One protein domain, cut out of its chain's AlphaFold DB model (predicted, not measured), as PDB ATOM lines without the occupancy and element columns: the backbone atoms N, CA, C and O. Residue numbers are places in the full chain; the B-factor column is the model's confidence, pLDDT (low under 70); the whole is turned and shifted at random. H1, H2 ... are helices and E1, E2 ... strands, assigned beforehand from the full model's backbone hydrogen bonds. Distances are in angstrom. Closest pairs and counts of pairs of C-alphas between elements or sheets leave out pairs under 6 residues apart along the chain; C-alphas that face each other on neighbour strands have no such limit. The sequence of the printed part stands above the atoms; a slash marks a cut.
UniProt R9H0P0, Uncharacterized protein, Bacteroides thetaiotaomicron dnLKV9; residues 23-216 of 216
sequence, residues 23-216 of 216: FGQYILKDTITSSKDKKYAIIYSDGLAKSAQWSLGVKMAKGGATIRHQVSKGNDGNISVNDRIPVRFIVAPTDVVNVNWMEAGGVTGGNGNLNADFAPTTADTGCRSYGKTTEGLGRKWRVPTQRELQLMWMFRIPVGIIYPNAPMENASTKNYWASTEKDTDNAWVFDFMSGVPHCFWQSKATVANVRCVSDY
ATOM      1  N   PHE A  23     -45.444  24.220 -17.059       57.72
ATOM      2  CA  PHE A  23     -45.503  24.410 -18.501       57.72
ATOM      3  C   PHE A  23     -44.157  23.974 -19.080       57.72
ATOM      4  O   PHE A  23     -43.110  24.351 -18.565       57.72
ATOM      5  N   GLY A  24     -44.183  23.115 -20.095       68.44
ATOM      6  CA  GLY A  24     -43.072  22.974 -21.030       68.44
ATOM      7  C   GLY A  24     -43.272  23.949 -22.185       68.44
ATOM      8  O   GLY A  24     -44.315  24.589 -22.279       68.44
ATOM      9  N   GLN A  25     -42.305  24.022 -23.098       86.25
ATOM     10  CA  GLN A  25     -42.470  24.808 -24.323       86.25
ATOM     11  C   GLN A  25     -43.770  24.396 -25.032       86.25
ATOM     12  O   GLN A  25     -44.084  23.204 -25.110       86.25
ATOM     13  N   TYR A  26     -44.519  25.361 -25.555       91.25
ATOM     14  CA  TYR A  26     -45.810  25.113 -26.195       91.25
ATOM     15  C   TYR A  26     -46.050  26.056 -27.373       91.25
ATOM     16  O   TYR A  26     -45.307  27.004 -27.607       91.25
ATOM     17  N   ILE A  27     -47.106  25.795 -28.141       94.19
ATOM     18  CA  ILE A  27     -47.491  26.597 -29.303       94.19
ATOM     19  C   ILE A  27     -48.973  26.949 -29.235       94.19
ATOM     20  O   ILE A  27     -49.805  26.088 -28.960       94.19
ATOM     21  N   LEU A  28     -49.303  28.209 -29.511       94.31
ATOM     22  CA  LEU A  28     -50.680  28.694 -29.588       94.31
ATOM     23  C   LEU A  28     -50.958  29.343 -30.939       94.31
ATOM     24  O   LEU A  28     -50.070  29.913 -31.576       94.31
ATOM     25  N   LYS A  29     -52.227  29.288 -31.347       95.25
ATOM     26  CA  LYS A  29     -52.769  30.110 -32.426       95.25
ATOM     27  C   LYS A  29     -53.383  31.357 -31.810       95.25
ATOM     28  O   LYS A  29     -54.397  31.242 -31.129       95.25
ATOM     29  N   ASP A  30     -52.807  32.519 -32.080       92.62
ATOM     30  CA  ASP A  30     -53.247  33.773 -31.465       92.62
ATOM     31  C   ASP A  30     -53.381  34.904 -32.490       92.62
ATOM     32  O   ASP A  30     -52.737  34.889 -33.543       92.62
ATOM     33  N   THR A  31     -54.255  35.860 -32.194       89.88
ATOM     34  CA  THR A  31     -54.562  37.014 -33.039       89.88
ATOM     35  C   THR A  31     -53.658  38.179 -32.669       89.88
ATOM     36  O   THR A  31     -53.633  38.630 -31.528       89.88
ATOM     37  N   ILE A  32     -52.945  38.720 -33.654       84.06
ATOM     38  CA  ILE A  32     -52.034  39.843 -33.451       84.06
ATOM     39  C   ILE A  32     -52.643  41.114 -34.049       84.06
ATOM     40  O   ILE A  32     -52.695  41.285 -35.270       84.06
ATOM     41  N   THR A  33     -53.061  42.032 -33.175       80.38
ATOM     42  CA  THR A  33     -53.737  43.292 -33.542       80.38
ATOM     43  C   THR A  33     -52.873  44.188 -34.426       80.38
ATOM     44  O   THR A  33     -53.354  44.758 -35.405       80.38
ATOM     45  N   SER A  34     -51.560  44.234 -34.175       78.88
ATOM     46  CA  SER A  34     -50.606  45.000 -34.993       78.88
ATOM     47  C   SER A  34     -50.491  44.499 -36.443       78.88
ATOM     48  O   SER A  34     -49.833  45.130 -37.266       78.88
ATOM     49  N   SER A  35     -51.112  43.363 -36.768       80.62
ATOM     50  CA  SER A  35     -51.052  42.694 -38.068       80.62
ATOM     51  C   SER A  35     -52.429  42.532 -38.709       80.62
ATOM     52  O   SER A  35     -52.684  41.518 -39.355       80.62
ATOM     53  N   LYS A  36     -53.318  43.522 -38.538       81.44
ATOM     54  CA  LYS A  36     -54.703  43.492 -39.054       81.44
ATOM     55  C   LYS A  36     -55.465  42.243 -38.590       81.44
ATOM     56  O   LYS A  36     -56.073  41.549 -39.401       81.44
ATOM     57  N   ASP A  37     -55.335  41.917 -37.305       82.44
ATOM     58  CA  ASP A  37     -55.988  40.769 -36.659       82.44
ATOM     59  C   ASP A  37     -55.697  39.414 -37.330       82.44
ATOM     60  O   ASP A  37     -56.498  38.473 -37.306       82.44
ATOM     61  N   LYS A  38     -54.506  39.285 -37.923       86.69
ATOM     62  CA  LYS A  38     -54.017  38.006 -38.436       86.69
ATOM     63  C   LYS A  38     -53.722  37.040 -37.300       86.69
ATOM     64  O   LYS A  38     -53.159  37.411 -36.270       86.69
ATOM     65  N   LYS A  39     -54.060  35.773 -37.543       92.12
ATOM     66  CA  LYS A  39     -53.772  34.665 -36.635       92.12
ATOM     67  C   LYS A  39     -52.412  34.069 -36.955       92.12
ATOM     68  O   LYS A  39     -52.175  33.670 -38.098       92.12
ATOM     69  N   TYR A  40     -51.566  33.951 -35.942       95.81
ATOM     70  CA  TYR A  40     -50.251  33.352 -36.075       95.81
ATOM     71  C   TYR A  40     -50.029  32.175 -35.132       95.81
ATOM     72  O   TYR A  40     -50.631  32.094 -34.065       95.81
ATOM     73  N   ALA A  41     -49.139  31.279 -35.549       96.88
ATOM     74  CA  ALA A  41     -48.487  30.304 -34.703       96.88
ATOM     75  C   ALA A  41     -47.435  31.017 -33.847       96.88
ATOM     76  O   ALA A  41     -46.512  31.644 -34.376       96.88
ATOM     77  N   ILE A  42     -47.583  30.922 -32.532       95.50
ATOM     78  CA  ILE A  42     -46.692  31.549 -31.560       95.50
ATOM     79  C   ILE A  42     -46.119  30.452 -30.687       95.50
ATOM     80  O   ILE A  42     -46.868  29.763 -29.995       95.50
ATOM     81  N   ILE A  43     -44.802  30.289 -30.744       94.50
ATOM     82  CA  ILE A  43     -44.084  29.343 -29.895       94.50
ATOM     83  C   ILE A  43     -43.713  30.078 -28.616       94.50
ATOM     84  O   ILE A  43     -43.088  31.138 -28.668       94.50
ATOM     85  N   TYR A  44     -44.119  29.507 -27.493       92.31
ATOM     86  CA  TYR A  44     -43.814  29.940 -26.144       92.31
ATOM     87  C   TYR A  44     -42.769  29.005 -25.558       92.31
ATOM     88  O   TYR A  44     -42.875  27.780 -25.631       92.31
ATOM     89  N   SER A  45     -41.756  29.604 -24.957       87.25
ATOM     90  CA  SER A  45     -40.664  28.900 -24.302       87.25
ATOM     91  C   SER A  45     -40.883  28.760 -22.797       87.25
ATOM     92  O   SER A  45     -39.940  28.389 -22.094       87.25
ATOM     93  N   ASP A  46     -42.080  29.089 -22.300       83.38
ATOM     94  CA  ASP A  46     -42.453  29.009 -20.888       83.38
ATOM     95  C   ASP A  46     -42.104  27.618 -20.339       83.38
ATOM     96  O   ASP A  46     -42.359  26.600 -20.978       83.38
ATOM     97  N   GLY A  47     -41.395  27.583 -19.208       76.81
ATOM     98  CA  GLY A  47     -40.837  26.345 -18.653       76.81
ATOM     99  C   GLY A  47     -39.351  26.111 -18.879       76.81
ATOM    100  O   GLY A  47     -38.736  25.342 -18.140       76.81
ATOM    101  N   LEU A  48     -38.730  26.778 -19.858       83.00
ATOM    102  CA  LEU A  48     -37.270  26.776 -19.949       83.00
ATOM    103  C   LEU A  48     -36.651  27.558 -18.785       83.00
ATOM    104  O   LEU A  48     -37.184  28.568 -18.325       83.00
ATOM    105  N   ALA A  49     -35.478  27.110 -18.330       85.69
ATOM    106  CA  ALA A  49     -34.707  27.842 -17.332       85.69
ATOM    107  C   ALA A  49     -34.451  29.283 -17.805       85.69
ATOM    108  O   ALA A  49     -34.109  29.505 -18.967       85.69
ATOM    109  N   LYS A  50     -34.538  30.264 -16.896       83.94
ATOM    110  CA  LYS A  50     -34.321  31.689 -17.226       83.94
ATOM    111  C   LYS A  50     -32.967  31.954 -17.897       83.94
ATOM    112  O   LYS A  50     -32.850  32.870 -18.699       83.94
ATOM    113  N   SER A  51     -31.947  31.147 -17.603       86.12
ATOM    114  CA  SER A  51     -30.629  31.218 -18.250       86.12
ATOM    115  C   SER A  51     -30.644  30.812 -19.730       86.12
ATOM    116  O   SER A  51     -29.787  31.263 -20.487       86.12
ATOM    117  N   ALA A  52     -31.615  29.998 -20.150       85.38
ATOM    118  CA  ALA A  52     -31.814  29.543 -21.524       85.38
ATOM    119  C   ALA A  52     -32.777  30.442 -22.325       85.38
ATOM    120  O   ALA A  52     -32.973  30.209 -23.520       85.38
ATOM    121  N   GLN A  53     -33.355  31.467 -21.688       89.00
ATOM    122  CA  GLN A  53     -34.314  32.383 -22.294       89.00
ATOM    123  C   GLN A  53     -33.766  33.809 -22.414       89.00
ATOM    124  O   GLN A  53     -33.057  34.320 -21.542       89.00
ATOM    125  N   TRP A  54     -34.133  34.487 -23.496       88.69
ATOM    126  CA  TRP A  54     -34.036  35.940 -23.578       88.69
ATOM    127  C   TRP A  54     -35.207  36.589 -22.853       88.69
ATOM    128  O   TRP A  54     -36.344  36.153 -23.007       88.69
ATOM    129  N   SER A  55     -34.943  37.667 -22.113       82.06
ATOM    130  CA  SER A  55     -36.001  38.488 -21.523       82.06
ATOM    131  C   SER A  55     -36.959  39.023 -22.594       82.06
ATOM    132  O   SER A  55     -36.590  39.204 -23.756       82.06
ATOM    133  N   LEU A  56     -38.192  39.329 -22.188       81.69
ATOM    134  CA  LEU A  56     -39.156  40.000 -23.057       81.69
ATOM    135  C   LEU A  56     -38.583  41.321 -23.599       81.69
ATOM    136  O   LEU A  56     -37.915  42.063 -22.881       81.69
ATOM    137  N   GLY A  57     -38.861  41.610 -24.873       78.94
ATOM    138  CA  GLY A  57     -38.448  42.851 -25.535       78.94
ATOM    139  C   GLY A  57     -37.019  42.862 -26.089       78.94
ATOM    140  O   GLY A  57     -36.616  43.865 -26.683       78.94
ATOM    141  N   VAL A  58     -36.255  41.771 -25.949       84.81
ATOM    142  CA  VAL A  58     -34.955  41.641 -26.624       84.81
ATOM    143  C   VAL A  58     -35.179  41.625 -28.134       84.81
ATOM    144  O   VAL A  58     -35.818  40.729 -28.679       84.81
ATOM    145  N   LYS A  59     -34.633  42.632 -28.816       84.38
ATOM    146  CA  LYS A  59     -34.650  42.709 -30.277       84.38
ATOM    147  C   LYS A  59     -33.467  41.932 -30.815       84.38
ATOM    148  O   LYS A  59     -32.321  42.307 -30.575       84.38
ATOM    149  N   MET A  60     -33.749  40.881 -31.571       87.62
ATOM    150  CA  MET A  60     -32.709  40.031 -32.153       87.62
ATOM    151  C   MET A  60     -32.452  40.357 -33.620       87.62
ATOM    152  O   MET A  60     -31.726  39.635 -34.295       87.62
ATOM    153  N   ALA A  61     -33.018  41.458 -34.114       87.50
ATOM    154  CA  ALA A  61     -32.722  42.009 -35.423       87.50
ATOM    155  C   ALA A  61     -32.070  43.391 -35.328       87.50
ATOM    156  O   ALA A  61     -32.536  44.264 -34.593       87.50
ATOM    157  N   LYS A  62     -31.042  43.612 -36.151       84.25
ATOM    158  CA  LYS A  62     -30.420  44.916 -36.389       84.25
ATOM    159  C   LYS A  62     -30.589  45.289 -37.853       84.25
ATOM    160  O   LYS A  62     -30.396  44.473 -38.750       84.25
ATOM    161  N   GLY A  63     -31.031  46.519 -38.096       79.00
ATOM    162  CA  GLY A  63     -31.197  47.034 -39.450       79.00
ATOM    163  C   GLY A  63     -32.172  46.250 -40.324       79.00
ATOM    164  O   GLY A  63     -32.116  46.468 -41.517       79.00
ATOM    165  N   GLY A  64     -33.036  45.374 -39.784       79.94
ATOM    166  CA  GLY A  64     -34.002  44.545 -40.532       79.94
ATOM    167  C   GLY A  64     -33.577  43.094 -40.806       79.94
ATOM    168  O   GLY A  64     -34.359  42.358 -41.394       79.94
ATOM    169  N   ALA A  65     -32.390  42.678 -40.360       84.88
ATOM    170  CA  ALA A  65     -31.902  41.298 -40.413       84.88
ATOM    171  C   ALA A  65     -31.584  40.800 -38.997       84.88
ATOM    172  O   ALA A  65     -31.335  41.617 -38.109       84.88
ATOM    173  N   THR A  66     -31.578  39.485 -38.761       87.06
ATOM    174  CA  THR A  66     -31.142  38.924 -37.468       87.06
ATOM    175  C   THR A  66     -29.702  39.349 -37.170       87.06
ATOM    176  O   THR A  66     -28.875  39.430 -38.078       87.06
ATOM    177  N   ILE A  67     -29.403  39.640 -35.904       90.19
ATOM    178  CA  ILE A  67     -28.055  39.982 -35.434       90.19
ATOM    179  C   ILE A  67     -27.074  38.872 -35.832       90.19
ATOM    180  O   ILE A  67     -27.385  37.690 -35.693       90.19
ATOM    181  N   ARG A  68     -25.887  39.249 -36.318       89.25
ATOM    182  CA  ARG A  68     -24.837  38.321 -36.765       89.25
ATOM    183  C   ARG A  68     -24.285  37.503 -35.605       89.25
ATOM    184  O   ARG A  68     -23.841  38.058 -34.599       89.25
ATOM    185  N   HIS A  69     -24.271  36.189 -35.768       93.19
ATOM    186  CA  HIS A  69     -23.806  35.278 -34.735       93.19
ATOM    187  C   HIS A  69     -23.426  33.918 -35.321       93.19
ATOM    188  O   HIS A  69     -23.876  33.520 -36.395       93.19
ATOM    189  N   GLN A  70     -22.625  33.192 -34.558       93.31
ATOM    190  CA  GLN A  70     -22.302  31.786 -34.743       93.31
ATOM    191  C   GLN A  70     -22.975  30.960 -33.643       93.31
ATOM    192  O   GLN A  70     -23.679  31.488 -32.784       93.31
ATOM    193  N   VAL A  71     -22.751  29.647 -33.659       90.81
ATOM    194  CA  VAL A  71     -23.362  28.715 -32.698       90.81
ATOM    195  C   VAL A  71     -23.054  29.079 -31.246       90.81
ATOM    196  O   VAL A  71     -23.920  28.893 -30.399       90.81
ATOM    197  N   SER A  72     -21.842  29.575 -30.977       87.94
ATOM    198  CA  SER A  72     -21.300  29.750 -29.623       87.94
ATOM    199  C   SER A  72     -20.886  31.183 -29.278       87.94
ATOM    200  O   SER A  72     -20.234  31.394 -28.257       87.94
ATOM    201  N   LYS A  73     -21.130  32.152 -30.169       90.94
ATOM    202  CA  LYS A  73     -20.774  33.563 -29.954       90.94
ATOM    203  C   LYS A  73     -21.503  34.481 -30.927       90.94
ATOM    204  O   LYS A  73     -21.830  34.080 -32.041       90.94
ATOM    205  N   GLY A  74     -21.660  35.746 -30.552       91.56
ATOM    206  CA  GLY A  74     -21.946  36.800 -31.522       91.56
ATOM    207  C   GLY A  74     -20.688  37.193 -32.299       91.56
ATOM    208  O   GLY A  74     -19.563  36.927 -31.864       91.56
ATOM    209  N   ASN A  75     -20.872  37.814 -33.462       89.94
ATOM    210  CA  ASN A  75     -19.745  38.302 -34.256       89.94
ATOM    211  C   ASN A  75     -19.444  39.776 -33.948       89.94
ATOM    212  O   ASN A  75     -20.377  40.538 -33.729       89.94
ATOM    213  N   ASP A  76     -18.174  40.187 -33.976       87.88
ATOM    214  CA  ASP A  76     -17.731  41.581 -33.761       87.88
ATOM    215  C   ASP A  76     -18.374  42.289 -32.549       87.88
ATOM    216  O   ASP A  76     -18.917  43.386 -32.637       87.88
ATOM    217  N   GLY A  77     -18.406  41.603 -31.403       82.06
ATOM    218  CA  GLY A  77     -18.997  42.139 -30.170       82.06
ATOM    219  C   GLY A  77     -20.529  42.149 -30.137       82.06
ATOM    220  O   GLY A  77     -21.112  42.580 -29.141       82.06
ATOM    221  N   ASN A  78     -21.203  41.643 -31.176       87.69
ATOM    222  CA  ASN A  78     -22.638  41.400 -31.121       87.69
ATOM    223  C   ASN A  78     -22.990  40.368 -30.041       87.69
ATOM    224  O   ASN A  78     -22.183  39.526 -29.640       87.69
ATOM    225  N   ILE A  79     -24.247  40.407 -29.608       88.06
ATOM    226  CA  ILE A  79     -24.797  39.397 -28.709       88.06
ATOM    227  C   ILE A  79     -24.919  38.042 -29.421       88.06
ATOM    228  O   ILE A  79     -25.284  37.967 -30.596       88.06
ATOM    229  N   SER A  80     -24.650  36.953 -28.698       89.25
ATOM    230  CA  SER A  80     -24.869  35.598 -29.208       89.25
ATOM    231  C   SER A  80     -26.348  35.228 -29.116       89.25
ATOM    232  O   SER A  80     -26.798  34.650 -28.128       89.25
ATOM    233  N   VAL A  81     -27.144  35.590 -30.125       90.38
ATOM    234  CA  VAL A  81     -28.601  35.356 -30.088       90.38
ATOM    235  C   VAL A  81     -28.997  33.876 -30.160       90.38
ATOM    236  O   VAL A  81     -30.114  33.558 -29.774       90.38
ATOM    237  N   ASN A  82     -28.099  32.974 -30.577       90.31
ATOM    238  CA  ASN A  82     -28.348  31.523 -30.620       90.31
ATOM    239  C   ASN A  82     -28.145  30.817 -29.267       90.31
ATOM    240  O   ASN A  82     -28.600  29.686 -29.085       90.31
ATOM    241  N   ASP A  83     -27.503  31.473 -28.294       86.44
ATOM    242  CA  ASP A  83     -27.222  30.872 -26.982       86.44
ATOM    243  C   ASP A  83     -28.482  30.728 -26.120       86.44
ATOM    244  O   ASP A  83     -28.475  29.990 -25.128       86.44
ATOM    245  N   ARG A  84     -29.572  31.415 -26.484       89.19
ATOM    246  CA  ARG A  84     -30.861  31.435 -25.777       89.19
ATOM    247  C   ARG A  84     -32.022  31.508 -26.768       89.19
ATOM    248  O   ARG A  84     -31.829  31.822 -27.936       89.19
ATOM    249  N   ILE A  85     -33.230  31.221 -26.295       87.12
ATOM    250  CA  ILE A  85     -34.472  31.296 -27.083       87.12
ATOM    251  C   ILE A  85     -35.319  32.461 -26.567       87.12
ATOM    252  O   ILE A  85     -35.344  32.688 -25.356       87.12
ATOM    253  N   PRO A  86     -36.042  33.203 -27.419       87.06
ATOM    254  CA  PRO A  86     -37.073  34.118 -26.942       87.06
ATOM    255  C   PRO A  86     -38.079  33.430 -26.021       87.06
ATOM    256  O   PRO A  86     -38.476  32.290 -26.273       87.06
ATOM    257  N   VAL A  87     -38.567  34.157 -25.009       88.19
ATOM    258  CA  VAL A  87     -39.746  33.735 -24.223       88.19
ATOM    259  C   VAL A  87     -40.904  33.369 -25.148       88.19
ATOM    260  O   VAL A  87     -41.609  32.401 -24.895       88.19
ATOM    261  N   ARG A  88     -41.061  34.096 -26.258       91.25
ATOM    262  CA  ARG A  88     -41.955  33.723 -27.350       91.25
ATOM    263  C   ARG A  88     -41.540  34.366 -28.663       91.25
ATOM    264  O   ARG A  88     -40.982  35.465 -28.662       91.25
ATOM    265  N   PHE A  89     -41.845  33.706 -29.770       93.62
ATOM    266  CA  PHE A  89     -41.666  34.248 -31.115       93.62
ATOM    267  C   PHE A  89     -42.767  33.750 -32.049       93.62
ATOM    268  O   PHE A  89     -43.395  32.712 -31.825       93.62
ATOM    269  N   ILE A  90     -43.018  34.527 -33.094       95.44
ATOM    270  CA  ILE A  90     -44.071  34.266 -34.072       95.44
ATOM    271  C   ILE A  90     -43.462  33.584 -35.292       95.44
ATOM    272  O   ILE A  90     -42.461  34.061 -35.824       95.44
ATOM    273  N   VAL A  91     -44.092  32.510 -35.762       97.56
ATOM    274  CA  VAL A  91     -43.716  31.798 -36.989       97.56
ATOM    275  C   VAL A  91     -44.512  32.353 -38.170       97.56
ATOM    276  O   VAL A  91     -45.714  32.601 -38.061       97.56
ATOM    277  N   ALA A  92     -43.856  32.559 -39.313       97.50
ATOM    278  CA  ALA A  92     -44.522  33.034 -40.522       97.50
ATOM    279  C   ALA A  92     -45.573  32.026 -41.043       97.50
ATOM    280  O   ALA A  92     -45.381  30.812 -40.952       97.50
ATOM    281  N   PRO A  93     -46.684  32.487 -41.640       96.81
ATOM    282  CA  PRO A  93     -47.660  31.589 -42.259       96.81
ATOM    283  C   PRO A  93     -47.124  30.798 -43.455       96.81
ATOM    284  O   PRO A  93     -47.547  29.665 -43.676       96.81
ATOM    285  N   THR A  94     -46.191  31.370 -44.216       97.75
ATOM    286  CA  THR A  94     -45.668  30.803 -45.470       97.75
ATOM    287  C   THR A  94     -44.144  30.890 -45.544       97.75
ATOM    288  O   THR A  94     -43.512  31.649 -44.807       97.75
ATOM    289  N   ASP A  95     -43.554  30.074 -46.417       98.12
ATOM    290  CA  ASP A  95     -42.117  30.088 -46.699       98.12
ATOM    291  C   ASP A  95     -41.763  31.228 -47.665       98.12
ATOM    292  O   ASP A  95     -42.531  31.540 -48.575       98.12
ATOM    293  N   VAL A  96     -40.557  31.777 -47.528       98.00
ATOM    294  CA  VAL A  96     -39.856  32.409 -48.651       98.00
ATOM    295  C   VAL A  96     -38.944  31.348 -49.257       98.00
ATOM    296  O   VAL A  96     -38.112  30.774 -48.556       98.00
ATOM    297  N   VAL A  97     -39.145  31.032 -50.534       97.00
ATOM    298  CA  VAL A  97     -38.536  29.862 -51.183       97.00
ATOM    299  C   VAL A  97     -37.346  30.236 -52.057       97.00
ATOM    300  O   VAL A  97     -37.311  31.333 -52.610       97.00
ATOM    301  N   ASN A  98     -36.413  29.295 -52.225       96.69
ATOM    302  CA  ASN A  98     -35.297  29.375 -53.177       96.69
ATOM    303  C   ASN A  98     -34.449  30.654 -53.077       96.69
ATOM    304  O   ASN A  98     -34.101  31.253 -54.092       96.69
ATOM    305  N   VAL A  99     -34.101  31.055 -51.856       97.50
ATOM    306  CA  VAL A  99     -33.237  32.210 -51.585       97.50
ATOM    307  C   VAL A  99     -31.866  31.751 -51.110       97.50
ATOM    308  O   VAL A  99     -31.745  30.763 -50.376       97.50
ATOM    309  N   ASN A 100     -30.818  32.468 -51.503       96.94
ATOM    310  CA  ASN A 100     -29.512  32.315 -50.872       96.94
ATOM    311  C   ASN A 100     -29.507  32.947 -49.468       96.94
ATOM    312  O   ASN A 100     -30.471  33.599 -49.052       96.94
ATOM    313  N   TRP A 101     -28.442  32.739 -48.697       96.06
ATOM    314  CA  TRP A 101     -28.431  33.146 -47.287       96.06
ATOM    315  C   TRP A 101     -28.533  34.670 -47.091       96.06
ATOM    316  O   TRP A 101     -29.217  35.149 -46.183       96.06
ATOM    317  N   MET A 102     -27.899  35.443 -47.974       93.44
ATOM    318  CA  MET A 102     -27.953  36.908 -47.947       93.44
ATOM    319  C   MET A 102     -29.341  37.426 -48.332       93.44
ATOM    320  O   MET A 102     -29.895  38.307 -47.669       93.44
ATOM    321  N   GLU A 103     -29.937  36.830 -49.362       95.56
ATOM    322  CA  GLU A 103     -31.305  37.117 -49.782       95.56
ATOM    323  C   GLU A 103     -32.302  36.786 -48.678       95.56
ATOM    324  O   GLU A 103     -33.163  37.611 -48.392       95.56
ATOM    325  N   ALA A 104     -32.157  35.644 -47.996       96.50
ATOM    326  CA  ALA A 104     -32.999  35.262 -46.864       96.50
ATOM    327  C   ALA A 104     -32.994  36.337 -45.762       96.50
ATOM    328  O   ALA A 104     -34.045  36.657 -45.201       96.50
ATOM    329  N   GLY A 105     -31.824  36.920 -45.481       93.00
ATOM    330  CA  GLY A 105     -31.642  38.004 -44.513       93.00
ATOM    331  C   GLY A 105     -32.098  39.389 -44.983       93.00
ATOM    332  O   GLY A 105     -32.243  40.289 -44.153       93.00
ATOM    333  N   GLY A 106     -32.331  39.586 -46.282       92.88
ATOM    334  CA  GLY A 106     -32.617  40.903 -46.848       92.88
ATOM    335  C   GLY A 106     -31.413  41.842 -46.770       92.88
ATOM    336  O   GLY A 106     -31.533  42.970 -46.274       92.88
ATOM    337  N   VAL A 107     -30.238  41.362 -47.186       90.00
ATOM    338  CA  VAL A 107     -28.959  42.090 -47.134       90.00
ATOM    339  C   VAL A 107     -28.189  41.958 -48.452       90.00
ATOM    340  O   VAL A 107     -28.225  40.911 -49.090       90.00
ATOM    341  N   THR A 108     -27.496  43.019 -48.876       87.69
ATOM    342  CA  THR A 108     -26.767  43.076 -50.164       87.69
ATOM    343  C   THR A 108     -25.253  42.904 -50.042       87.69
ATOM    344  O   THR A 108     -24.574  42.765 -51.055       87.69
ATOM    345  N   GLY A 109     -24.693  42.927 -48.829       83.88
ATOM    346  CA  GLY A 109     -23.244  42.945 -48.626       83.88
ATOM    347  C   GLY A 109     -22.808  42.437 -47.254       83.88
ATOM    348  O   GLY A 109     -23.621  42.260 -46.351       83.88
ATOM    349  N   GLY A 110     -21.508  42.167 -47.112       82.31
ATOM    350  CA  GLY A 110     -20.935  41.614 -45.881       82.31
ATOM    351  C   GLY A 110     -20.918  40.083 -45.807       82.31
ATOM    352  O   GLY A 110     -20.601  39.533 -44.749       82.31
ATOM    353  N   ASN A 111     -21.232  39.393 -46.912       83.81
ATOM    354  CA  ASN A 111     -20.965  37.961 -47.039       83.81
ATOM    355  C   ASN A 111     -19.448  37.704 -47.007       83.81
ATOM    356  O   ASN A 111     -18.680  38.541 -47.480       83.81
ATOM    357  N   GLY A 112     -19.004  36.590 -46.424       84.31
ATOM    358  CA  GLY A 112     -17.573  36.298 -46.262       84.31
ATOM    359  C   GLY A 112     -16.870  37.092 -45.153       84.31
ATOM    360  O   GLY A 112     -15.778  36.723 -44.738       84.31
ATOM    361  N   ASN A 113     -17.489  38.143 -44.606       87.75
ATOM    362  CA  ASN A 113     -16.961  38.888 -43.467       87.75
ATOM    363  C   ASN A 113     -17.819  38.611 -42.232       87.75
ATOM    364  O   ASN A 113     -18.938  39.116 -42.124       87.75
ATOM    365  N   LEU A 114     -17.296  37.827 -41.285       87.88
ATOM    366  CA  LEU A 114     -17.994  37.540 -40.029       87.88
ATOM    367  C   LEU A 114     -18.274  38.812 -39.219       87.88
ATOM    368  O   LEU A 114     -19.286  38.865 -38.531       87.88
ATOM    369  N   ASN A 115     -17.464  39.857 -39.369       85.88
ATOM    370  CA  ASN A 115     -17.605  41.110 -38.632       85.88
ATOM    371  C   ASN A 115     -18.481  42.155 -39.342       85.88
ATOM    372  O   ASN A 115     -18.587  43.283 -38.877       85.88
ATOM    373  N   ALA A 116     -19.092  41.832 -40.485       82.38
ATOM    374  CA  ALA A 116     -19.906  42.813 -41.194       82.38
ATOM    375  C   ALA A 116     -21.197  43.146 -40.433       82.38
ATOM    376  O   ALA A 116     -21.940  42.255 -40.026       82.38
ATOM    377  N   ASP A 117     -21.509  44.439 -40.328       76.25
ATOM    378  CA  ASP A 117     -22.824  44.909 -39.904       76.25
ATOM    379  C   ASP A 117     -23.776  44.948 -41.107       76.25
ATOM    380  O   ASP A 117     -23.427  45.423 -42.185       76.25
ATOM    381  N   PHE A 118     -24.996  44.459 -40.914       76.62
ATOM    382  CA  PHE A 118     -26.059  44.448 -41.918       76.62
ATOM    383  C   PHE A 118     -26.889  45.736 -41.953       76.62
ATOM    384  O   PHE A 118     -27.736  45.893 -42.833       76.62
ATOM    385  N   ALA A 119     -26.664  46.666 -41.021       70.19
ATOM    386  CA  ALA A 119     -27.385  47.934 -40.971       70.19
ATOM    387  C   ALA A 119     -27.258  48.820 -42.237       70.19
ATOM    388  O   ALA A 119     -28.283  49.380 -42.628       70.19
ATOM    389  N   PRO A 120     -26.087  48.960 -42.898       68.25
ATOM    390  CA  PRO A 120     -25.939  49.841 -44.061       68.25
ATOM    391  C   PRO A 120     -26.208  49.163 -45.418       68.25
ATOM    392  O   PRO A 120     -26.407  49.856 -46.410       68.25
ATOM    393  N   THR A 121     -26.221  47.828 -45.496       75.44
ATOM    394  CA  THR A 121     -26.286  47.069 -46.763       75.44
ATOM    395  C   THR A 121     -27.556  46.229 -46.852       75.44
ATOM    396  O   THR A 121     -27.524  45.000 -46.753       75.44
ATOM    397  N   THR A 122     -28.700  46.891 -46.992       83.19
ATOM    398  CA  THR A 122     -30.021  46.251 -46.917       83.19
ATOM    399  C   THR A 122     -30.638  45.998 -48.291       83.19
ATOM    400  O   THR A 122     -30.512  46.835 -49.180       83.19
ATOM    401  N   ALA A 123     -31.374  44.893 -48.433       87.50
ATOM    402  CA  ALA A 123     -32.156  44.535 -49.619       87.50
ATOM    403  C   ALA A 123     -33.604  44.219 -49.233       87.50
ATOM    404  O   ALA A 123     -33.839  43.574 -48.213       87.50
ATOM    405  N   ASP A 124     -34.573  44.576 -50.076       89.50
ATOM    406  CA  ASP A 124     -35.963  44.131 -49.927       89.50
ATOM    407  C   ASP A 124     -36.157  42.702 -50.463       89.50
ATOM    408  O   ASP A 124     -36.911  42.459 -51.404       89.50
ATOM    409  N   THR A 125     -35.481  41.739 -49.841       94.38
ATOM    410  CA  THR A 125     -35.562  40.306 -50.159       94.38
ATOM    411  C   THR A 125     -35.802  39.467 -48.898       94.38
ATOM    412  O   THR A 125     -35.768  39.983 -47.773       94.38
ATOM    413  N   GLY A 126     -36.109  38.178 -49.086       96.00
ATOM    414  CA  GLY A 126     -36.211  37.206 -47.997       96.00
ATOM    415  C   GLY A 126     -37.207  37.582 -46.908       96.00
ATOM    416  O   GLY A 126     -38.322  38.039 -47.158       96.00
ATOM    417  N   CYS A 127     -36.777  37.415 -45.659       96.19
ATOM    418  CA  CYS A 127     -37.595  37.770 -44.511       96.19
ATOM    419  C   CYS A 127     -37.835  39.270 -44.398       96.19
ATOM    420  O   CYS A 127     -38.906  39.666 -43.951       96.19
ATOM    421  N   ARG A 128     -36.926  40.130 -44.864       92.94
ATOM    422  CA  ARG A 128     -37.176  41.573 -44.796       92.94
ATOM    423  C   ARG A 128     -38.373  41.977 -45.658       92.94
ATOM    424  O   ARG A 128     -39.223  42.741 -45.194       92.94
ATOM    425  N   SER A 129     -38.467  41.462 -46.885       93.62
ATOM    426  CA  SER A 129     -39.595  41.763 -47.775       93.62
ATOM    427  C   SER A 129     -40.886  41.050 -47.379       93.62
ATOM    428  O   SER A 129     -41.961  41.528 -47.740       93.62
ATOM    429  N   TYR A 130     -40.814  39.985 -46.573       95.62
ATOM    430  CA  TYR A 130     -41.999  39.275 -46.084       95.62
ATOM    431  C   TYR A 130     -42.985  40.192 -45.346       95.62
ATOM    432  O   TYR A 130     -44.193  40.047 -45.479       95.62
ATOM    433  N   GLY A 131     -42.498  41.223 -44.644       91.56
ATOM    434  CA  GLY A 131     -43.357  42.222 -43.991       91.56
ATOM    435  C   GLY A 131     -44.217  43.064 -44.945       91.56
ATOM    436  O   GLY A 131     -45.077  43.812 -44.482       91.56
ATOM    437  N   LYS A 132     -43.987  42.963 -46.258       91.44
ATOM    438  CA  LYS A 132     -44.745  43.644 -47.316       91.44
ATOM    439  C   LYS A 132     -45.743  42.720 -48.017       91.44
ATOM    440  O   LYS A 132     -46.557  43.208 -48.796       91.44
ATOM    441  N   THR A 133     -45.686  41.410 -47.771       92.69
ATOM    442  CA  THR A 133     -46.656  40.461 -48.331       92.69
ATOM    443  C   THR A 133     -47.977  40.561 -47.589       92.69
ATOM    444  O   THR A 133     -48.051  41.093 -46.478       92.69
ATOM    445  N   THR A 134     -49.035  40.007 -48.177       90.94
ATOM    446  CA  THR A 134     -50.325  39.904 -47.498       90.94
ATOM    447  C   THR A 134     -50.157  39.177 -46.171       90.94
ATOM    448  O   THR A 134     -50.658  39.650 -45.159       90.94
ATOM    449  N   GLU A 135     -49.439  38.058 -46.141       91.25
ATOM    450  CA  GLU A 135     -49.253  37.150 -45.004       91.25
ATOM    451  C   GLU A 135     -48.436  37.772 -43.874       91.25
ATOM    452  O   GLU A 135     -48.784  37.553 -42.717       91.25
ATOM    453  N   GLY A 136     -47.403  38.553 -44.197       91.25
ATOM    454  CA  GLY A 136     -46.492  39.142 -43.217       91.25
ATOM    455  C   GLY A 136     -46.789  40.594 -42.832       91.25
ATOM    456  O   GLY A 136     -46.092  41.140 -41.970       91.25
ATOM    457  N   LEU A 137     -47.787  41.239 -43.444       90.44
ATOM    458  CA  LEU A 137     -48.050  42.667 -43.253       90.44
ATOM    459  C   LEU A 137     -48.192  43.062 -41.773       90.44
ATOM    460  O   LEU A 137     -48.910  42.430 -40.996       90.44
ATOM    461  N   GLY A 138     -47.542  44.166 -41.400       87.56
ATOM    462  CA  GLY A 138     -47.630  44.743 -40.053       87.56
ATOM    463  C   GLY A 138     -46.643  44.153 -39.044       87.56
ATOM    464  O   GLY A 138     -46.748  44.438 -37.852       87.56
ATOM    465  N   ARG A 139     -45.669  43.349 -39.493       90.69
ATOM    466  CA  ARG A 139     -44.548  42.898 -38.654       90.69
ATOM    467  C   ARG A 139     -43.207  43.043 -39.353       90.69
ATOM    468  O   ARG A 139     -43.110  43.084 -40.578       90.69
ATOM    469  N   LYS A 140     -42.157  43.092 -38.534       92.56
ATOM    470  CA  LYS A 140     -40.776  42.922 -38.982       92.56
ATOM    471  C   LYS A 140     -40.409  41.456 -38.834       92.56
ATOM    472  O   LYS A 140     -40.611  40.873 -37.769       92.56
ATOM    473  N   TRP A 141     -39.876  40.895 -39.903       94.81
ATOM    474  CA  TRP A 141     -39.549  39.485 -39.998       94.81
ATOM    475  C   TRP A 141     -38.053  39.328 -40.190       94.81
ATOM    476  O   TRP A 141     -37.403  40.146 -40.839       94.81
ATOM    477  N   ARG A 142     -37.517  38.269 -39.602       95.25
ATOM    478  CA  ARG A 142     -36.097  37.956 -39.622       95.25
ATOM    479  C   ARG A 142     -35.907  36.457 -39.825       95.25
ATOM    480  O   ARG A 142     -36.831  35.665 -39.633       95.25
ATOM    481  N   VAL A 143     -34.702  36.077 -40.225       96.56
ATOM    482  CA  VAL A 143     -34.332  34.669 -40.389       96.56
ATOM    483  C   VAL A 143     -34.219  34.033 -38.993       96.56
ATOM    484  O   VAL A 143     -33.567  34.623 -38.122       96.56
ATOM    485  N   PRO A 144     -34.832  32.868 -38.733       96.62
ATOM    486  CA  PRO A 144     -34.739  32.204 -37.433       96.62
ATOM    487  C   PRO A 144     -33.294  31.828 -37.090       96.62
ATOM    488  O   PRO A 144     -32.463  31.641 -37.975       96.62
ATOM    489  N   THR A 145     -32.956  31.743 -35.812       95.38
ATOM    490  CA  THR A 145     -31.698  31.131 -35.347       95.38
ATOM    491  C   THR A 145     -31.753  29.610 -35.517       95.38
ATOM    492  O   THR A 145     -32.828  29.033 -35.706       95.38
ATOM    493  N   GLN A 146     -30.609  28.927 -35.424       94.81
ATOM    494  CA  GLN A 146     -30.567  27.460 -35.440       94.81
ATOM    495  C   GLN A 146     -31.455  26.868 -34.333       94.81
ATOM    496  O   GLN A 146     -32.183  25.903 -34.568       94.81
ATOM    497  N   ARG A 147     -31.441  27.470 -33.139       92.44
ATOM    498  CA  ARG A 147     -32.253  27.013 -32.008       92.44
ATOM    499  C   ARG A 147     -33.751  27.260 -32.201       92.44
ATOM    500  O   ARG A 147     -34.566  26.419 -31.834       92.44
ATOM    501  N   GLU A 148     -34.133  28.374 -32.822       95.19
ATOM    502  CA  GLU A 148     -35.536  28.610 -33.191       95.19
ATOM    503  C   GLU A 148     -36.023  27.586 -34.223       95.19
ATOM    504  O   GLU A 148     -37.130  27.073 -34.082       95.19
ATOM    505  N   LEU A 149     -35.191  27.212 -35.204       96.62
ATOM    506  CA  LEU A 149     -35.537  26.154 -36.161       96.62
ATOM    507  C   LEU A 149     -35.708  24.785 -35.497       96.62
ATOM    508  O   LEU A 149     -36.629  24.060 -35.863       96.62
ATOM    509  N   GLN A 150     -34.883  24.448 -34.501       93.81
ATOM    510  CA  GLN A 150     -35.061  23.225 -33.709       93.81
ATOM    511  C   GLN A 150     -36.442  23.190 -33.045       93.81
ATOM    512  O   GLN A 150     -37.147  22.183 -33.134       93.81
ATOM    513  N   LEU A 151     -36.873  24.304 -32.447       93.81
ATOM    514  CA  LEU A 151     -38.212  24.400 -31.862       93.81
ATOM    515  C   LEU A 151     -39.317  24.333 -32.907       93.81
ATOM    516  O   LEU A 151     -40.307  23.626 -32.726       93.81
ATOM    517  N   MET A 152     -39.151  25.041 -34.020       96.69
ATOM    518  CA  MET A 152     -40.104  24.993 -35.125       96.69
ATOM    519  C   MET A 152     -40.233  23.571 -35.680       96.69
ATOM    520  O   MET A 152     -41.339  23.168 -36.025       96.69
ATOM    521  N   TRP A 153     -39.151  22.785 -35.706       95.75
ATOM    522  CA  TRP A 153     -39.198  21.370 -36.077       95.75
ATOM    523  C   TRP A 153     -39.957  20.537 -35.040       95.75
ATOM    524  O   TRP A 153     -40.810  19.728 -35.407       95.75
ATOM    525  N   MET A 154     -39.731  20.758 -33.742       93.44
ATOM    526  CA  MET A 154     -40.499  20.081 -32.685       93.44
ATOM    527  C   MET A 154     -42.005  20.360 -32.804       93.44
ATOM    528  O   MET A 154     -42.814  19.444 -32.672       93.44
ATOM    529  N   PHE A 155     -42.382  21.598 -33.135       95.25
ATOM    530  CA  PHE A 155     -43.778  22.028 -33.284       95.25
ATOM    531  C   PHE A 155     -44.302  22.003 -34.725       95.25
ATOM    532  O   PHE A 155     -45.386  22.526 -34.991       95.25
ATOM    533  N   ARG A 156     -43.590  21.375 -35.668       95.44
ATOM    534  CA  ARG A 156     -43.938  21.415 -37.101       95.44
ATOM    535  C   ARG A 156     -45.341  20.885 -37.407       95.44
ATOM    536  O   ARG A 156     -46.013  21.430 -38.278       95.44
ATOM    537  N   ILE A 157     -45.799  19.869 -36.669       95.19
ATOM    538  CA  ILE A 157     -47.144  19.296 -36.823       95.19
ATOM    539  C   ILE A 157     -48.217  20.311 -36.382       95.19
ATOM    540  O   ILE A 157     -49.052  20.670 -37.211       95.19
ATOM    541  N   PRO A 158     -48.180  20.872 -35.153       95.81
ATOM    542  CA  PRO A 158     -49.039  21.997 -34.780       95.81
ATOM    543  C   PRO A 158     -48.979  23.199 -35.731       95.81
ATOM    544  O   PRO A 158     -50.022  23.761 -36.059       95.81
ATOM    545  N   VAL A 159     -47.793  23.582 -36.218       96.75
ATOM    546  CA  VAL A 159     -47.658  24.653 -37.223       96.75
ATOM    547  C   VAL A 159     -48.429  24.293 -38.496       96.75
ATOM    548  O   VAL A 159     -49.148  25.139 -39.021       96.75
ATOM    549  N   GLY A 160     -48.351  23.042 -38.959       96.06
ATOM    550  CA  GLY A 160     -49.135  22.536 -40.090       96.06
ATOM    551  C   GLY A 160     -50.647  22.534 -39.845       96.06
ATOM    552  O   GLY A 160     -51.407  22.826 -40.759       96.06
ATOM    553  N   ILE A 161     -51.104  22.301 -38.612       96.69
ATOM    554  CA  ILE A 161     -52.528  22.428 -38.245       96.69
ATOM    555  C   ILE A 161     -52.979  23.897 -38.300       96.69
ATOM    556  O   ILE A 161     -54.088  24.204 -38.742       96.69
ATOM    557  N   ILE A 162     -52.128  24.826 -37.858       96.81
ATOM    558  CA  ILE A 162     -52.426  26.266 -37.878       96.81
ATOM    559  C   ILE A 162     -52.390  26.816 -39.313       96.81
ATOM    560  O   ILE A 162     -53.231  27.656 -39.658       96.81
ATOM    561  N   TYR A 163     -51.462  26.323 -40.139       96.69
ATOM    562  CA  TYR A 163     -51.223  26.716 -41.530       96.69
ATOM    563  C   TYR A 163     -51.341  25.516 -42.490       96.69
ATOM    564  O   TYR A 163     -50.339  25.090 -43.075       96.69
ATOM    565  N   PRO A 164     -52.557  24.986 -42.718       95.69
ATOM    566  CA  PRO A 164     -52.756  23.747 -43.482       95.69
ATOM    567  C   PRO A 164     -52.297  23.838 -44.942       95.69
ATOM    568  O   PRO A 164     -51.910  22.836 -45.530       95.69
ATOM    569  N   ASN A 165     -52.281  25.043 -45.516       95.62
ATOM    570  CA  ASN A 165     -51.864  25.268 -46.904       95.62
ATOM    571  C   ASN A 165     -50.344  25.440 -47.065       95.62
ATOM    572  O   ASN A 165     -49.857  25.549 -48.186       95.62
ATOM    573  N   ALA A 166     -49.595  25.520 -45.963       95.75
ATOM    574  CA  ALA A 166     -48.151  25.724 -45.982       95.75
ATOM    575  C   ALA A 166     -47.470  24.986 -44.815       95.75
ATOM    576  O   ALA A 166     -46.797  25.628 -43.995       95.75
ATOM    577  N   PRO A 167     -47.626  23.650 -44.719       96.00
ATOM    578  CA  PRO A 167     -46.956  22.869 -43.693       96.00
ATOM    579  C   PRO A 167     -45.436  22.984 -43.834       96.00
ATOM    580  O   PRO A 167     -44.880  23.150 -44.927       96.00
ATOM    581  N   MET A 168     -44.755  22.917 -42.694       95.12
ATOM    582  CA  MET A 168     -43.297  22.949 -42.665       95.12
ATOM    583  C   MET A 168     -42.678  21.578 -42.938       95.12
ATOM    584  O   MET A 168     -41.639  21.523 -43.580       95.12
ATOM    585  N   GLU A 169     -43.301  20.494 -42.473       94.12
ATOM    586  CA  GLU A 169     -42.814  19.132 -42.712       94.12
ATOM    587  C   GLU A 169     -43.047  18.699 -44.169       94.12
ATOM    588  O   GLU A 169     -44.036  19.095 -44.792       94.12
ATOM    589  N   ASN A 170     -42.140  17.888 -44.712       93.00
ATOM    590  CA  ASN A 170     -42.256  17.298 -46.044       93.00
ATOM    591  C   ASN A 170     -41.770  15.834 -46.033       93.00
ATOM    592  O   ASN A 170     -40.948  15.456 -45.203       93.00
ATOM    593  N   ALA A 171     -42.277  14.999 -46.941       93.31
ATOM    594  CA  ALA A 171     -41.801  13.625 -47.128       93.31
ATOM    595  C   ALA A 171     -40.357  13.573 -47.659       93.31
ATOM    596  O   ALA A 171     -39.636  12.620 -47.381       93.31
ATOM    597  N   SER A 172     -39.941  14.608 -48.392       94.00
ATOM    598  CA  SER A 172     -38.575  14.792 -48.887       94.00
ATOM    599  C   SER A 172     -37.875  15.936 -48.157       94.00
ATOM    600  O   SER A 172     -38.513  16.708 -47.440       94.00
ATOM    601  N   THR A 173     -36.569  16.082 -48.386       93.69
ATOM    602  CA  THR A 173     -35.761  17.187 -47.856       93.69
ATOM    603  C   THR A 173     -36.423  18.539 -48.106       93.69
ATOM    604  O   THR A 173     -36.765  18.895 -49.239       93.69
ATOM    605  N   LYS A 174     -36.566  19.320 -47.034       95.75
ATOM    606  CA  LYS A 174     -37.057  20.696 -47.071       95.75
ATOM    607  C   LYS A 174     -36.198  21.547 -46.150       95.75
ATOM    608  O   LYS A 174     -36.473  21.714 -44.965       95.75
ATOM    609  N   ASN A 175     -35.140  22.079 -46.746       97.19
ATOM    610  CA  ASN A 175     -34.105  22.835 -46.060       97.19
ATOM    611  C   ASN A 175     -34.554  24.259 -45.739       97.19
ATOM    612  O   ASN A 175     -35.022  24.985 -46.622       97.19
ATOM    613  N   TYR A 176     -34.336  24.660 -44.490       98.31
ATOM    614  CA  TYR A 176     -34.592  26.002 -43.990       98.31
ATOM    615  C   TYR A 176     -33.320  26.675 -43.486       98.31
ATOM    616  O   TYR A 176     -32.623  26.131 -42.631       98.31
ATOM    617  N   TRP A 177     -33.045  27.879 -43.982       98.44
ATOM    618  CA  TRP A 177     -31.927  28.700 -43.534       98.44
ATOM    619  C   TRP A 177     -32.063  29.128 -42.077       98.44
ATOM    620  O   TRP A 177     -33.082  29.698 -41.678       98.44
ATOM    621  N   ALA A 178     -30.983  28.943 -41.319       97.25
ATOM    622  CA  ALA A 178     -30.757  29.634 -40.064       97.25
ATOM    623  C   ALA A 178     -29.950  30.918 -40.303       97.25
ATOM    624  O   ALA A 178     -29.077  30.993 -41.164       97.25
ATOM    625  N   SER A 179     -30.173  31.917 -39.461       95.19
ATOM    626  CA  SER A 179     -29.336  33.118 -39.343       95.19
ATOM    627  C   SER A 179     -27.994  32.842 -38.664       95.19
ATOM    628  O   SER A 179     -27.130  33.713 -38.633       95.19
ATOM    629  N   THR A 180     -27.822  31.642 -38.110       95.44
ATOM    630  CA  THR A 180     -26.600  31.209 -37.442       95.44
ATOM    631  C   THR A 180     -25.545  30.857 -38.480       95.44
ATOM    632  O   THR A 180     -25.731  29.965 -39.310       95.44
ATOM    633  N   GLU A 181     -24.413  31.541 -38.424       95.19
ATOM    634  CA  GLU A 181     -23.282  31.285 -39.305       95.19
ATOM    635  C   GLU A 181     -22.420  30.137 -38.782       95.19
ATOM    636  O   GLU A 181     -22.288  29.919 -37.573       95.19
ATOM    637  N   LYS A 182     -21.813  29.399 -39.709       95.56
ATOM    638  CA  LYS A 182     -20.813  28.377 -39.395       95.56
ATOM    639  C   LYS A 182     -19.396  28.934 -39.555       95.56
ATOM    640  O   LYS A 182     -18.528  28.624 -38.738       95.56
ATOM    641  N   ASP A 183     -19.178  29.733 -40.593       93.75
ATOM    642  CA  ASP A 183     -17.946  30.471 -40.886       93.75
ATOM    643  C   ASP A 183     -18.222  31.538 -41.967       93.75
ATOM    644  O   ASP A 183     -19.372  31.946 -42.168       93.75
ATOM    645  N   THR A 184     -17.173  32.047 -42.614       93.19
ATOM    646  CA  THR A 184     -17.235  33.091 -43.646       93.19
ATOM    647  C   THR A 184     -18.157  32.708 -44.796       93.19
ATOM    648  O   THR A 184     -18.984  33.527 -45.206       93.19
ATOM    649  N   ASP A 185     -18.109  31.449 -45.221       95.00
ATOM    650  CA  ASP A 185     -18.730  30.987 -46.462       95.00
ATOM    651  C   ASP A 185     -19.941  30.088 -46.223       95.00
ATOM    652  O   ASP A 185     -20.749  29.902 -47.132       95.00
ATOM    653  N   ASN A 186     -20.114  29.569 -45.004       97.00
ATOM    654  CA  ASN A 186     -21.165  28.610 -44.674       97.00
ATOM    655  C   ASN A 186     -22.107  29.109 -43.574       97.00
ATOM    656  O   ASN A 186     -21.711  29.798 -42.626       97.00
ATOM    657  N   ALA A 187     -23.372  28.709 -43.672       97.19
ATOM    658  CA  ALA A 187     -24.396  28.953 -42.662       97.19
ATOM    659  C   ALA A 187     -25.163  27.671 -42.335       97.19
ATOM    660  O   ALA A 187     -25.162  26.710 -43.109       97.19
ATOM    661  N   TRP A 188     -25.793  27.655 -41.162       97.88
ATOM    662  CA  TRP A 188     -26.562  26.509 -40.697       97.88
ATOM    663  C   TRP A 188     -27.929  26.428 -41.375       97.88
ATOM    664  O   TRP A 188     -28.561  27.434 -41.699       97.88
ATOM    665  N   VAL A 189     -28.385  25.197 -41.553       97.69
ATOM    666  CA  VAL A 189     -29.657  24.817 -42.158       97.69
ATOM    667  C   VAL A 189     -30.295  23.735 -41.306       97.69
ATOM    668  O   VAL A 189     -29.601  22.934 -40.673       97.69
ATOM    669  N   PHE A 190     -31.620  23.707 -41.295       97.56
ATOM    670  CA  PHE A 190     -32.388  22.632 -40.687       97.56
ATOM    671  C   PHE A 190     -33.275  21.963 -41.739       97.56
ATOM    672  O   PHE A 190     -33.999  22.654 -42.458       97.56
ATOM    673  N   ASP A 191     -33.217  20.637 -41.832       96.81
ATOM    674  CA  ASP A 191     -34.080  19.845 -42.708       96.81
ATOM    675  C   ASP A 191     -35.383  19.486 -41.984       96.81
ATOM    676  O   ASP A 191     -35.382  18.970 -40.864       96.81
ATOM    677  N   PHE A 192     -36.506  19.780 -42.631       96.25
ATOM    678  CA  PHE A 192     -37.851  19.451 -42.162       96.25
ATOM    679  C   PHE A 192     -38.433  18.218 -42.871       96.25
ATOM    680  O   PHE A 192     -39.653  18.068 -42.973       96.25
ATOM    681  N   MET A 193     -37.569  17.313 -43.331       95.50
ATOM    682  CA  MET A 193     -37.967  15.966 -43.723       95.50
ATOM    683  C   MET A 193     -38.657  15.236 -42.557       95.50
ATOM    684  O   MET A 193     -38.240  15.309 -41.395       95.50
ATOM    685  N   SER A 194     -39.741  14.531 -42.873       92.88
ATOM    686  CA  SER A 194     -40.551  13.821 -41.890       92.88
ATOM    687  C   SER A 194     -39.737  12.763 -41.149       92.88
ATOM    688  O   SER A 194     -39.009  11.977 -41.749       92.88
ATOM    689  N   GLY A 195     -39.851  12.766 -39.819       88.31
ATOM    690  CA  GLY A 195     -39.185  11.802 -38.939       88.31
ATOM    691  C   GLY A 195     -37.674  11.992 -38.755       88.31
ATOM    692  O   GLY A 195     -37.085  11.258 -37.965       88.31
ATOM    693  N   VAL A 196     -37.048  12.974 -39.414       87.81
ATOM    694  CA  VAL A 196     -35.586  13.149 -39.401       87.81
ATOM    695  C   VAL A 196     -35.219  14.572 -38.956       87.81
ATOM    696  O   VAL A 196     -35.127  15.474 -39.787       87.81
ATOM    697  N   PRO A 197     -35.004  14.823 -37.649       88.06
ATOM    698  CA  PRO A 197     -34.459  16.097 -37.197       88.06
ATOM    699  C   PRO A 197     -32.985  16.171 -37.590       88.06
ATOM    700  O   PRO A 197     -32.140  15.523 -36.972       88.06
ATOM    701  N   HIS A 198     -32.665  16.958 -38.614       93.50
ATOM    702  CA  HIS A 198     -31.298  17.056 -39.112       93.50
ATOM    703  C   HIS A 198     -30.872  18.508 -39.303       93.50
ATOM    704  O   HIS A 198     -31.508  19.284 -40.013       93.50
ATOM    705  N   CYS A 199     -29.763  18.872 -38.660       94.12
ATOM    706  CA  CYS A 199     -29.145  20.180 -38.783       94.12
ATOM    707  C   CYS A 199     -27.725  20.022 -39.313       94.12
ATOM    708  O   CYS A 199     -26.938  19.244 -38.777       94.12
ATOM    709  N   PHE A 200     -27.401  20.782 -40.348       96.50
ATOM    710  CA  PHE A 200     -26.110  20.744 -41.023       96.50
ATOM    711  C   PHE A 200     -25.769  22.143 -41.543       96.50
ATOM    712  O   PHE A 200     -26.549  23.084 -41.390       96.50
ATOM    713  N   TRP A 201     -24.586  22.308 -42.118       97.31
ATOM    714  CA  TRP A 201     -24.165  23.560 -42.738       97.31
ATOM    715  C   TRP A 201     -24.048  23.382 -44.248       97.31
ATOM    716  O   TRP A 201     -23.752  22.293 -44.735       97.31
ATOM    717  N   GLN A 202     -24.267  24.462 -44.986       97.44
ATOM    718  CA  GLN A 202     -24.026  24.504 -46.425       97.44
ATOM    719  C   GLN A 202     -23.517  25.891 -46.834       97.44
ATOM    720  O   GLN A 202     -23.609  26.853 -46.061       97.44
ATOM    721  N   SER A 203     -22.994  25.990 -48.057       97.31
ATOM    722  CA  SER A 203     -22.484  27.248 -48.606       97.31
ATOM    723  C   SER A 203     -23.585  28.305 -48.671       97.31
ATOM    724  O   SER A 203     -24.670  28.054 -49.184       97.31
ATOM    725  N   LYS A 204     -23.299  29.528 -48.223       96.62
ATOM    726  CA  LYS A 204     -24.224  30.675 -48.270       96.62
ATOM    727  C   LYS A 204     -24.676  31.034 -49.689       96.62
ATOM    728  O   LYS A 204     -25.662  31.755 -49.831       96.62
ATOM    729  N   ALA A 205     -23.961  30.553 -50.711       95.50
ATOM    730  CA  ALA A 205     -24.290  30.741 -52.121       95.50
ATOM    731  C   ALA A 205     -25.352  29.757 -52.643       95.50
ATOM    732  O   ALA A 205     -25.931  30.006 -53.698       95.50
ATOM    733  N   THR A 206     -25.621  28.648 -51.943       97.38
ATOM    734  CA  THR A 206     -26.702  27.734 -52.336       97.38
ATOM    735  C   THR A 206     -28.061  28.352 -52.036       97.38
ATOM    736  O   THR A 206     -28.177  29.269 -51.229       97.38
ATOM    737  N   VAL A 207     -29.113  27.819 -52.650       97.56
ATOM    738  CA  VAL A 207     -30.490  28.230 -52.361       97.56
ATOM    739  C   VAL A 207     -31.147  27.275 -51.369       97.56
ATOM    740  O   VAL A 207     -30.917  26.066 -51.403       97.56
ATOM    741  N   ALA A 208     -31.971  27.817 -50.477       98.00
ATOM    742  CA  ALA A 208     -32.870  27.056 -49.615       98.00
ATOM    743  C   ALA A 208     -34.110  27.895 -49.280       98.00
ATOM    744  O   ALA A 208     -34.243  29.042 -49.715       98.00
ATOM    745  N   ASN A 209     -35.035  27.325 -48.513       98.12
ATOM    746  CA  ASN A 209     -36.196  28.060 -48.030       98.12
ATOM    747  C   ASN A 209     -35.846  28.818 -46.745       98.12
ATOM    748  O   ASN A 209     -34.869  28.523 -46.061       98.12
ATOM    749  N   VAL A 210     -36.691  29.764 -46.357       98.12
ATOM    750  CA  VAL A 210     -36.705  30.326 -45.010       98.12
ATOM    751  C   VAL A 210     -38.146  30.478 -44.543       98.12
ATOM    752  O   VAL A 210     -38.991  31.052 -45.229       98.12
ATOM    753  N   ARG A 211     -38.436  29.955 -43.353       98.31
ATOM    754  CA  ARG A 211     -39.675  30.235 -42.637       98.31
ATOM    755  C   ARG A 211     -39.361  31.324 -41.630       98.31
ATOM    756  O   ARG A 211     -38.742  31.066 -40.601       98.31
ATOM    757  N   CYS A 212     -39.723  32.550 -41.977       97.81
ATOM    758  CA  CYS A 212     -39.352  33.710 -41.186       97.81
ATOM    759  C   CYS A 212     -39.980  33.675 -39.795       97.81
ATOM    760  O   CYS A 212     -41.053  33.102 -39.590       97.81
ATOM    761  N   VAL A 213     -39.325  34.344 -38.855       96.69
ATOM    762  CA  VAL A 213     -39.853  34.564 -37.512       96.69
ATOM    763  C   VAL A 213     -39.926  36.049 -37.206       96.69
ATOM    764  O   VAL A 213     -39.216  36.864 -37.800       96.69
ATOM    765  N   SER A 214     -40.810  36.412 -36.290       94.19
ATOM    766  CA  SER A 214     -40.937  37.772 -35.786       94.19
ATOM    767  C   SER A 214     -40.801  37.759 -34.269       94.19
ATOM    768  O   SER A 214     -41.425  36.938 -33.593       94.19
ATOM    769  N   ASP A 215     -39.979  38.670 -33.747       90.31
ATOM    770  CA  ASP A 215     -39.920  38.949 -32.310       90.31
ATOM    771  C   ASP A 215     -41.303  39.430 -31.853       90.31
ATOM    772  O   ASP A 215     -41.972  40.138 -32.614       90.31
ATOM    773  N   TYR A 216     -41.753  39.013 -30.666       81.00
ATOM    774  CA  TYR A 216     -43.091  39.343 -30.163       81.00
ATOM    775  C   TYR A 216     -43.209  40.813 -29.758       81.00
ATOM    776  O   TYR A 216     -42.391  41.264 -28.921       81.00
TER     777      TYR A 216
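This is residues 23 to 216 of the 216 residues of an uncharacterized protein of Bacteroides thetaiotaomicron dnLKV9 (UniProt R9H0P0). Little regular structure: in this compact, loop-rich body, H3 packs on two strongly twisted antiparallel sheets, E1 E2 E3 E9 and E5 E6 E7; E4 pairs with E8. Of 194 printed residues, 73 are in named elements, mixed class: four strands, four helices, five strands. The radius of gyration of the C-alphas is 15.2 A, the spans 39 by 36 by 33 A.

E1, residues 26 to 32, and E2, 38 to 44, form a hairpin, N 28 and O 42 within hydrogen-bond range at 2.9 A. H3, 146 to 154, and H4, 156 to 162, are on the same face of their sheet. H1, 101 to 105, touches H2, 126 to 130; the closest C-alphas, Ala 104 and Gly 126, are 3.9 A apart. In these helices every O i to N i+4 pair is within range.

E1 begins at C-alpha 26 (-45.810, 25.113, -26.195) and is 17.6 A long. E9, residues 213 to 215, ends at (-39.920, 38.949, -32.310).

The printed part has no cut. pLDDT is under 70 at residues 23 to 24 and 120.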